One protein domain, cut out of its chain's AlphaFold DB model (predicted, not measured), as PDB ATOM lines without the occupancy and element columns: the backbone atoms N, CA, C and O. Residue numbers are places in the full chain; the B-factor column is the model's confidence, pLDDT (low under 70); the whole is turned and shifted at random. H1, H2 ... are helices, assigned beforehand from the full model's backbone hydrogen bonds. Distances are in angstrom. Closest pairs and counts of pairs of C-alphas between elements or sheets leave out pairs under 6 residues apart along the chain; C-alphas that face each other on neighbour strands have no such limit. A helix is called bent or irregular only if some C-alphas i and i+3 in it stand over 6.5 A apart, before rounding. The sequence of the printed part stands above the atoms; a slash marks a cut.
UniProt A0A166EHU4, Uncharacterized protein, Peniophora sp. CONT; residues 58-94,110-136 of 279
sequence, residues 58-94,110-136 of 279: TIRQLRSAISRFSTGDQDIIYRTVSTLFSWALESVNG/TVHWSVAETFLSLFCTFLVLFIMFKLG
ATOM      1  N   THR A  58      64.674 -24.628  65.183       83.62
ATOM      2  CA  THR A  58      65.130 -24.397  63.803       83.62
ATOM      3  C   THR A  58      66.623 -24.678  63.644       83.62
ATOM      4  O   THR A  58      67.026 -25.334  62.687       83.62
ATOM      5  N   ILE A  59      67.452 -24.250  64.604       85.56
ATOM      6  CA  ILE A  59      68.898 -24.520  64.612       85.56
ATOM      7  C   ILE A  59      69.151 -26.024  64.724       85.56
ATOM      8  O   ILE A  59      69.998 -26.567  64.012       85.56
ATOM      9  N   ARG A  60      68.395 -26.719  65.580       87.25
ATOM     10  CA  ARG A  60      68.470 -28.175  65.729       87.25
ATOM     11  C   ARG A  60      68.080 -28.892  64.437       87.25
ATOM     12  O   ARG A  60      68.793 -29.806  64.024       87.25
ATOM     13  N   GLN A  61      67.009 -28.457  63.778       89.88
ATOM     14  CA  GLN A  61      66.568 -29.005  62.493       89.88
ATOM     15  C   GLN A  61      67.592 -28.758  61.386       89.88
ATOM     16  O   GLN A  61      67.926 -29.687  60.654       89.88
ATOM     17  N   LEU A  62      68.155 -27.551  61.307       87.38
ATOM     18  CA  LEU A  62      69.201 -27.224  60.342       87.38
ATOM     19  C   LEU A  62      70.458 -28.067  60.576       87.38
ATOM     20  O   LEU A  62      71.003 -28.638  59.636       87.38
ATOM     21  N   ARG A  63      70.897 -28.203  61.833       91.50
ATOM     22  CA  ARG A  63      72.044 -29.046  62.192       91.50
ATOM     23  C   ARG A  63      71.792 -30.513  61.847       91.50
ATOM     24  O   ARG A  63      72.679 -31.162  61.301       91.50
ATOM     25  N   SER A  64      70.589 -31.009  62.128       92.31
ATOM     26  CA  SER A  64      70.164 -32.357  61.744       92.31
ATOM     27  C   SER A  64      70.221 -32.536  60.224       92.31
ATOM     28  O   SER A  64      70.856 -33.471  59.744       92.31
ATOM     29  N   ALA A  65      69.677 -31.590  59.452       89.38
ATOM     30  CA  ALA A  65      69.729 -31.621  57.992       89.38
ATOM     31  C   ALA A  65      71.171 -31.610  57.452       89.38
ATOM     32  O   ALA A  65      71.500 -32.426  56.595       89.38
ATOM     33  N   ILE A  66      72.047 -30.750  57.987       91.12
ATOM     34  CA  ILE A  66      73.456 -30.658  57.568       91.12
ATOM     35  C   ILE A  66      74.225 -31.945  57.902       91.12
ATOM     36  O   ILE A  66      75.036 -32.401  57.100       91.12
ATOM     37  N   SER A  67      73.936 -32.584  59.038       92.81
ATOM     38  CA  SER A  67      74.614 -33.828  59.437       92.81
ATOM     39  C   SER A  67      74.359 -35.022  58.505       92.81
ATOM     40  O   SER A  67      75.091 -36.005  58.569       92.81
ATOM     41  N   ARG A  68      73.359 -34.937  57.614       88.44
ATOM     42  CA  ARG A  68      73.070 -35.968  56.602       88.44
ATOM     43  C   ARG A  68      74.003 -35.908  55.390       88.44
ATOM     44  O   ARG A  68      74.013 -36.849  54.602       88.44
ATOM     45  N   PHE A  69      74.749 -34.820  55.214       88.44
ATOM     46  CA  PHE A  69      75.723 -34.687  54.132       88.44
ATOM     47  C   PHE A  69      77.055 -35.352  54.496       88.44
ATOM     48  O   PHE A  69      77.347 -35.573  55.672       88.44
ATOM     49  N   SER A  70      77.885 -35.650  53.491       87.31
ATOM     50  CA  SER A  70      79.240 -36.170  53.719       87.31
ATOM     51  C   SER A  70      80.090 -35.181  54.531       87.31
ATOM     52  O   SER A  70      79.838 -33.976  54.512       87.31
ATOM     53  N   THR A  71      81.121 -35.651  55.236       86.81
ATOM     54  CA  THR A  71      81.988 -34.780  56.056       86.81
ATOM     55  C   THR A  71      82.665 -33.675  55.239       86.81
ATOM     56  O   THR A  71      82.768 -32.544  55.713       86.81
ATOM     57  N   GLY A  72      83.061 -33.967  53.995       85.69
ATOM     58  CA  GLY A  72      83.592 -32.961  53.070       85.69
ATOM     59  C   GLY A  72      82.556 -31.898  52.695       85.69
ATOM     60  O   GLY A  72      82.863 -30.710  52.666       85.69
ATOM     61  N   ASP A  73      81.305 -32.301  52.482       90.88
ATOM     62  CA  ASP A  73      80.212 -31.377  52.171       90.88
ATOM     63  C   ASP A  73      79.825 -30.506  53.364       90.88
ATOM     64  O   ASP A  73      79.548 -29.318  53.199       90.88
ATOM     65  N   GLN A  74      79.843 -31.075  54.569       94.31
ATOM     66  CA  GLN A  74      79.606 -30.327  55.802       94.31
ATOM     67  C   GLN A  74      80.625 -29.190  55.959       94.31
ATOM     68  O   GLN A  74      80.224 -28.053  56.210       94.31
ATOM     69  N   ASP A  75      81.921 -29.455  55.750       93.44
ATOM     70  CA  ASP A  75      82.972 -28.424  55.795       93.44
ATOM     71  C   ASP A  75      82.720 -27.305  54.766       93.44
ATOM     72  O   ASP A  75      82.768 -26.121  55.113       93.44
ATOM     73  N   ILE A  76      82.346 -27.656  53.530       93.56
ATOM     74  CA  ILE A  76      81.995 -26.675  52.485       93.56
ATOM     75  C   ILE A  76      80.804 -25.806  52.917       93.56
ATOM     76  O   ILE A  76      80.848 -24.577  52.777       93.56
ATOM     77  N   ILE A  77      79.752 -26.418  53.469       94.88
ATOM     78  CA  ILE A  77      78.563 -25.702  53.954       94.88
ATOM     79  C   ILE A  77      78.951 -24.734  55.079       94.88
ATOM     80  O   ILE A  77      78.592 -23.559  55.009       94.88
ATOM     81  N   TYR A  78      79.719 -25.173  56.081       95.06
ATOM     82  CA  TYR A  78      80.113 -24.323  57.213       95.06
ATOM     83  C   TYR A  78      81.020 -23.154  56.803       95.06
ATOM     84  O   TYR A  78      80.837 -22.027  57.286       95.06
ATOM     85  N   ARG A  79      81.954 -23.375  55.871       95.62
ATOM     86  CA  ARG A  79      82.782 -22.293  55.307       95.62
ATOM     87  C   ARG A  79      81.937 -21.276  54.549       95.62
ATOM     88  O   ARG A  79      82.125 -20.067  54.713       95.62
ATOM     89  N   THR A  80      80.971 -21.752  53.768       95.06
ATOM     90  CA  THR A  80      80.076 -20.877  53.003       95.06
ATOM     91  C   THR A  80      79.164 -20.074  53.922       95.06
ATOM     92  O   THR A  80      79.055 -18.865  53.748       95.06
ATOM     93  N   VAL A  81      78.589 -20.698  54.956       94.50
ATOM     94  CA  VAL A  81      77.812 -20.010  56.005       94.50
ATOM     95  C   VAL A  81      78.610 -18.860  56.612       94.50
ATOM     96  O   VAL A  81      78.121 -17.735  56.668       94.50
ATOM     97  N   SER A  82      79.851 -19.127  57.022       94.75
ATOM     98  CA  SER A  82      80.717 -18.122  57.649       94.75
ATOM     99  C   SER A  82      81.028 -16.957  56.700       94.75
ATOM    100  O   SER A  82      81.014 -15.790  57.102       94.75
ATOM    101  N   THR A  83      81.252 -17.266  55.421       94.94
ATOM    102  CA  THR A  83      81.524 -16.270  54.374       94.94
ATOM    103  C   THR A  83      80.294 -15.405  54.095       94.94
ATOM    104  O   THR A  83      80.383 -14.180  54.137       94.94
ATOM    105  N   LEU A  84      79.127 -16.026  53.890       94.31
ATOM    106  CA  LEU A  84      77.862 -15.326  53.647       94.31
ATOM    107  C   LEU A  84      77.463 -14.446  54.831       94.31
ATOM    108  O   LEU A  84      76.972 -13.337  54.633       94.31
ATOM    109  N   PHE A  85      77.690 -14.915  56.058       92.62
ATOM    110  CA  PHE A  85      77.439 -14.127  57.259       92.62
ATOM    111  C   PHE A  85      78.337 -12.884  57.322       92.62
ATOM    112  O   PHE A  85      77.849 -11.785  57.584       92.62
ATOM    113  N   SER A  86      79.626 -13.033  57.005       93.00
ATOM    114  CA  SER A  86      80.575 -11.911  56.955       93.00
ATOM    115  C   SER A  86      80.180 -10.880  55.889       93.00
ATOM    116  O   SER A  86      80.161  -9.683  56.167       93.00
ATOM    117  N   TRP A  87      79.772 -11.339  54.701       91.56
ATOM    118  CA  TRP A  87      79.271 -10.466  53.632       91.56
ATOM    119  C   TRP A  87      77.969  -9.759  54.012       91.56
ATOM    120  O   TRP A  87      77.797  -8.577  53.717       91.56
ATOM    121  N   ALA A  88      77.053 -10.451  54.696       91.88
ATOM    122  CA  ALA A  88      75.821  -9.841  55.179       91.88
ATOM    123  C   ALA A  88      76.122  -8.703  56.171       91.88
ATOM    124  O   ALA A  88      75.558  -7.616  56.029       91.88
ATOM    125  N   LEU A  89      77.058  -8.911  57.108       89.19
ATOM    126  CA  LEU A  89      77.514  -7.876  58.045       89.19
ATOM    127  C   LEU A  89      78.126  -6.666  57.324       89.19
ATOM    128  O   LEU A  89      77.764  -5.525  57.617       89.19
ATOM    129  N   GLU A  90      79.012  -6.899  56.356       88.06
ATOM    130  CA  GLU A  90      79.653  -5.830  55.584       88.06
ATOM    131  C   GLU A  90      78.639  -5.028  54.751       88.06
ATOM    132  O   GLU A  90      78.679  -3.796  54.737       88.06
ATOM    133  N   SER A  91      77.667  -5.705  54.132       85.81
ATOM    134  CA  SER A  91      76.638  -5.069  53.298       85.81
ATOM    135  C   SER A  91      75.720  -4.120  54.077       85.81
ATOM    136  O   SER A  91      75.219  -3.137  53.522       85.81
ATOM    137  N   VAL A  92      75.506  -4.410  55.363       85.19
ATOM    138  CA  VAL A  92      74.722  -3.570  56.269       85.19
ATOM    139  C   VAL A  92      75.583  -2.413  56.777       85.19
ATOM    140  O   VAL A  92      75.125  -1.274  56.750       85.19
ATOM    141  N   ASN A  93      76.851  -2.663  57.119       80.50
ATOM    142  CA  ASN A  93      77.782  -1.624  57.575       80.50
ATOM    143  C   ASN A  93      78.088  -0.568  56.500       80.50
ATOM    144  O   ASN A  93      78.119   0.623  56.806       80.50
ATOM    145  N   GLY A  94      78.249  -0.972  55.235       72.81
ATOM    146  CA  GLY A  94      78.583  -0.065  54.128       72.81
ATOM    147  C   GLY A  94      77.486   0.941  53.754       72.81
ATOM    148  O   GLY A  94      77.754   1.897  53.029       72.81
ATOM    149  N   THR A 110      67.524  -2.991  65.466       70.50
ATOM    150  CA  THR A 110      67.106  -2.877  64.055       70.50
ATOM    151  C   THR A 110      68.157  -3.421  63.086       70.50
ATOM    152  O   THR A 110      67.810  -4.110  62.130       70.50
ATOM    153  N   VAL A 111      69.441  -3.202  63.385       77.12
ATOM    154  CA  VAL A 111      70.569  -3.633  62.541       77.12
ATOM    155  C   VAL A 111      70.684  -5.160  62.498       77.12
ATOM    156  O   VAL A 111      70.815  -5.741  61.421       77.12
ATOM    157  N   HIS A 112      70.555  -5.826  63.652       81.50
ATOM    158  CA  HIS A 112      70.619  -7.292  63.750       81.50
ATOM    159  C   HIS A 112      69.547  -7.983  62.904       81.50
ATOM    160  O   HIS A 112      69.815  -9.015  62.290       81.50
ATOM    161  N   TRP A 113      68.347  -7.398  62.830       84.50
ATOM    162  CA  TRP A 113      67.262  -7.936  62.014       84.50
ATOM    163  C   TRP A 113      67.579  -7.864  60.515       84.50
ATOM    164  O   TRP A 113      67.425  -8.857  59.809       84.50
ATOM    165  N   SER A 114      68.081  -6.724  60.033       86.06
ATOM    166  CA  SER A 114      68.434  -6.551  58.618       86.06
ATOM    167  C   SER A 114      69.574  -7.474  58.169       86.06
ATOM    168  O   SER A 114      69.532  -8.009  57.056       86.06
ATOM    169  N   VAL A 115      70.567  -7.705  59.037       87.50
ATOM    170  CA  VAL A 115      71.639  -8.684  58.783       87.50
ATOM    171  C   VAL A 115      71.056 -10.092  58.684       87.50
ATOM    172  O   VAL A 115      71.358 -10.807  57.730       87.50
ATOM    173  N   ALA A 116      70.194 -10.480  59.632       87.94
ATOM    174  CA  ALA A 116      69.577 -11.805  59.651       87.94
ATOM    175  C   ALA A 116      68.719 -12.066  58.404       87.94
ATOM    176  O   ALA A 116      68.804 -13.148  57.826       87.94
ATOM    177  N   GLU A 117      67.940 -11.078  57.959       89.31
ATOM    178  CA  GLU A 117      67.090 -11.175  56.766       89.31
ATOM    179  C   GLU A 117      67.919 -11.378  55.486       89.31
ATOM    180  O   GLU A 117      67.651 -12.292  54.701       89.31
ATOM    181  N   THR A 118      68.988 -10.591  55.322       89.62
ATOM    182  CA  THR A 118      69.903 -10.696  54.171       89.62
ATOM    183  C   THR A 118      70.649 -12.031  54.178       89.62
ATOM    184  O   THR A 118      70.688 -12.736  53.167       89.62
ATOM    185  N   PHE A 119      71.203 -12.414  55.331       92.06
ATOM    186  CA  PHE A 119      71.917 -13.677  55.500       92.06
ATOM    187  C   PHE A 119      71.018 -14.882  55.212       92.06
ATOM    188  O   PHE A 119      71.421 -15.776  54.468       92.06
ATOM    189  N   LEU A 120      69.799 -14.906  55.761       90.69
ATOM    190  CA  LEU A 120      68.881 -16.032  55.597       90.69
ATOM    191  C   LEU A 120      68.504 -16.232  54.124       90.69
ATOM    192  O   LEU A 120      68.498 -17.367  53.651       90.69
ATOM    193  N   SER A 121      68.250 -15.148  53.385       92.19
ATOM    194  CA  SER A 121      67.958 -15.218  51.948       92.19
ATOM    195  C   SER A 121      69.128 -15.807  51.145       92.19
ATOM    196  O   SER A 121      68.938 -16.739  50.353       92.19
ATOM    197  N   LEU A 122      70.352 -15.328  51.400       93.81
ATOM    198  CA  LEU A 122      71.566 -15.832  50.748       93.81
ATOM    199  C   LEU A 122      71.828 -17.299  51.095       93.81
ATOM    200  O   LEU A 122      72.128 -18.105  50.214       93.81
ATOM    201  N   PHE A 123      71.673 -17.659  52.368       93.25
ATOM    202  CA  PHE A 123      71.902 -19.013  52.850       93.25
ATOM    203  C   PHE A 123      70.883 -20.012  52.290       93.25
ATOM    204  O   PHE A 123      71.275 -21.072  51.806       93.25
ATOM    205  N   CYS A 124      69.591 -19.669  52.281       91.94
ATOM    206  CA  CYS A 124      68.554 -20.501  51.666       91.94
ATOM    207  C   CYS A 124      68.817 -20.710  50.169       91.94
ATOM    208  O   CYS A 124      68.733 -21.838  49.686       91.94
ATOM    209  N   THR A 125      69.190 -19.648  49.446       93.38
ATOM    210  CA  THR A 125      69.549 -19.736  48.020       93.38
ATOM    211  C   THR A 125      70.744 -20.664  47.809       93.38
ATOM    212  O   THR A 125      70.692 -21.554  46.962       93.38
ATOM    213  N   PHE A 126      71.795 -20.513  48.621       94.44
ATOM    214  CA  PHE A 126      72.951 -21.405  48.598       94.44
ATOM    215  C   PHE A 126      72.558 -22.863  48.852       94.44
ATOM    216  O   PHE A 126      72.957 -23.724  48.075       94.44
ATOM    217  N   LEU A 127      71.759 -23.155  49.885       91.94
ATOM    218  CA  LEU A 127      71.338 -24.525  50.187       91.94
ATOM    219  C   LEU A 127      70.535 -25.141  49.043       91.94
ATOM    220  O   LEU A 127      70.781 -26.291  48.696       91.94
ATOM    221  N   VAL A 128      69.608 -24.395  48.439       90.62
ATOM    222  CA  VAL A 128      68.844 -24.883  47.280       90.62
ATOM    223  C   VAL A 128      69.786 -25.207  46.124       90.62
ATOM    224  O   VAL A 128      69.725 -26.313  45.594       90.62
ATOM    225  N   LEU A 129      70.705 -24.302  45.776       89.56
ATOM    226  CA  LEU A 129      71.687 -24.540  44.714       89.56
ATOM    227  C   LEU A 129      72.606 -25.722  45.033       89.56
ATOM    228  O   LEU A 129      72.861 -26.551  44.165       89.56
ATOM    229  N   PHE A 130      73.063 -25.831  46.278       89.94
ATOM    230  CA  PHE A 130      73.915 -26.916  46.744       89.94
ATOM    231  C   PHE A 130      73.194 -28.265  46.676       89.94
ATOM    232  O   PHE A 130      73.748 -29.236  46.165       89.94
ATOM    233  N   ILE A 131      71.937 -28.322  47.122       88.62
ATOM    234  CA  ILE A 131      71.092 -29.515  47.041       88.62
ATOM    235  C   ILE A 131      70.820 -29.870  45.579       88.62
ATOM    236  O   ILE A 131      70.983 -31.023  45.200       88.62
ATOM    237  N   MET A 132      70.462 -28.905  44.732       85.00
ATOM    238  CA  MET A 132      70.228 -29.149  43.306       85.00
ATOM    239  C   MET A 132      71.494 -29.603  42.566       85.00
ATOM    240  O   MET A 132      71.410 -30.422  41.650       85.00
ATOM    241  N   PHE A 133      72.662 -29.094  42.961       82.50
ATOM    242  CA  PHE A 133      73.958 -29.545  42.463       82.50
ATOM    243  C   PHE A 133      74.252 -30.983  42.908       82.50
ATOM    244  O   PHE A 133      74.638 -31.812  42.089       82.50
ATOM    245  N   LYS A 134      74.014 -31.302  44.187       81.31
ATOM    246  CA  LYS A 134      74.275 -32.631  44.762       81.31
ATOM    247  C   LYS A 134      73.313 -33.713  44.298       81.31
ATOM    248  O   LYS A 134      73.748 -34.831  44.060       81.31
ATOM    249  N   LEU A 135      72.036 -33.383  44.142       76.56
ATOM    250  CA  LEU A 135      71.019 -34.287  43.605       76.56
ATOM    251  C   LEU A 135      71.150 -34.485  42.089       76.56
ATOM    252  O   LEU A 135      70.320 -35.155  41.487       76.56
ATOM    253  N   GLY A 136      72.139 -33.860  41.446       64.94
ATOM    254  CA  GLY A 136      72.302 -33.923  40.000       64.94
ATOM    255  C   GLY A 136      71.166 -33.255  39.212       64.94
ATOM    256  O   GLY A 136      71.155 -33.304  37.984       64.94
TER     257      GLY A 136
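Overview. This is residues 58 to 94 and 110 to 136 of the 279 residues of an uncharacterized protein of Peniophora sp. CONT (UniProt A0A166EHU4). Two long helices, H2 and H3, run side by side in opposite ways and cross at 33 degrees, and a shorter helix, H1, folds back from the beginning of H2, making a V with it whose corner is at residues 68 to 70. H2 and H3 make the long axis of an elongated outline that spans 36 by 23 by 17 A, and H1 meets H2 near that corner while staying away from H3. The printed part has 64 residues, with three named helices in the order H1, H2, H3 and no named strand; the class is all helix. The whole is only just compact, close to loose, with a radius of gyration of the C-alphas of 12.8 A.

Along the chain. H1 is residues 58 to 67, 10 residues, and measures 14.1 A from first to last C-alpha; it begins with C-alpha 58 at (65.130, -24.397, 63.803). H2 is residues 71 to 93, 23 residues and 33.5 A from first to last C-alpha, and its C-alpha 71 is at (81.988, -34.780, 56.056). H3 is residues 110 to 134, the longest helix with 25 residues and 36.2 A, and it ends with C-alpha 134 at (74.275, -32.631, 44.762). No helix is bent or irregular.

Arrangement. H1 and H2 form a helical hairpin. They only just touch, with 3 pairs of C-alphas within 8 A, and their closest C-alphas are those of Ile 66 and Gln 74, 6.4 A apart. H2 touches H1 with residues 74 to 77 alone. H1 and H2 run opposite ways at a steep tilt of 41 degrees. H2 and H3 touch with 13 pairs of C-alphas within 8 A; the closest are those of Ala 88 and Phe 119, 5.5 A apart. Their centres are 9.4 A apart. H2 and H3 run opposite ways at a shallow tilt of 33 degrees, only just short of steep. H1 and H3 are apart. In H1, H2 and H3, every O i to N i+4 pair is within hydrogen-bond range.

Size, cuts and confidence. The two C-alphas farthest apart are those of Thr 110 and Gly 136, 39.6 A. The first and last printed C-alphas, those of Thr 58 and Gly 136, are 26.6 A apart. Residues 95 to 109 are cut out and not printed, and C-alphas 94 and 110 are 15.4 A apart across the cut. The link from H2 to H3 is across this cut, while H1 and H2 are joined by a tight link of 3 residues. The mean pLDDT of the printed part is 88.5, and one printed residue, Gly 136, is under 70.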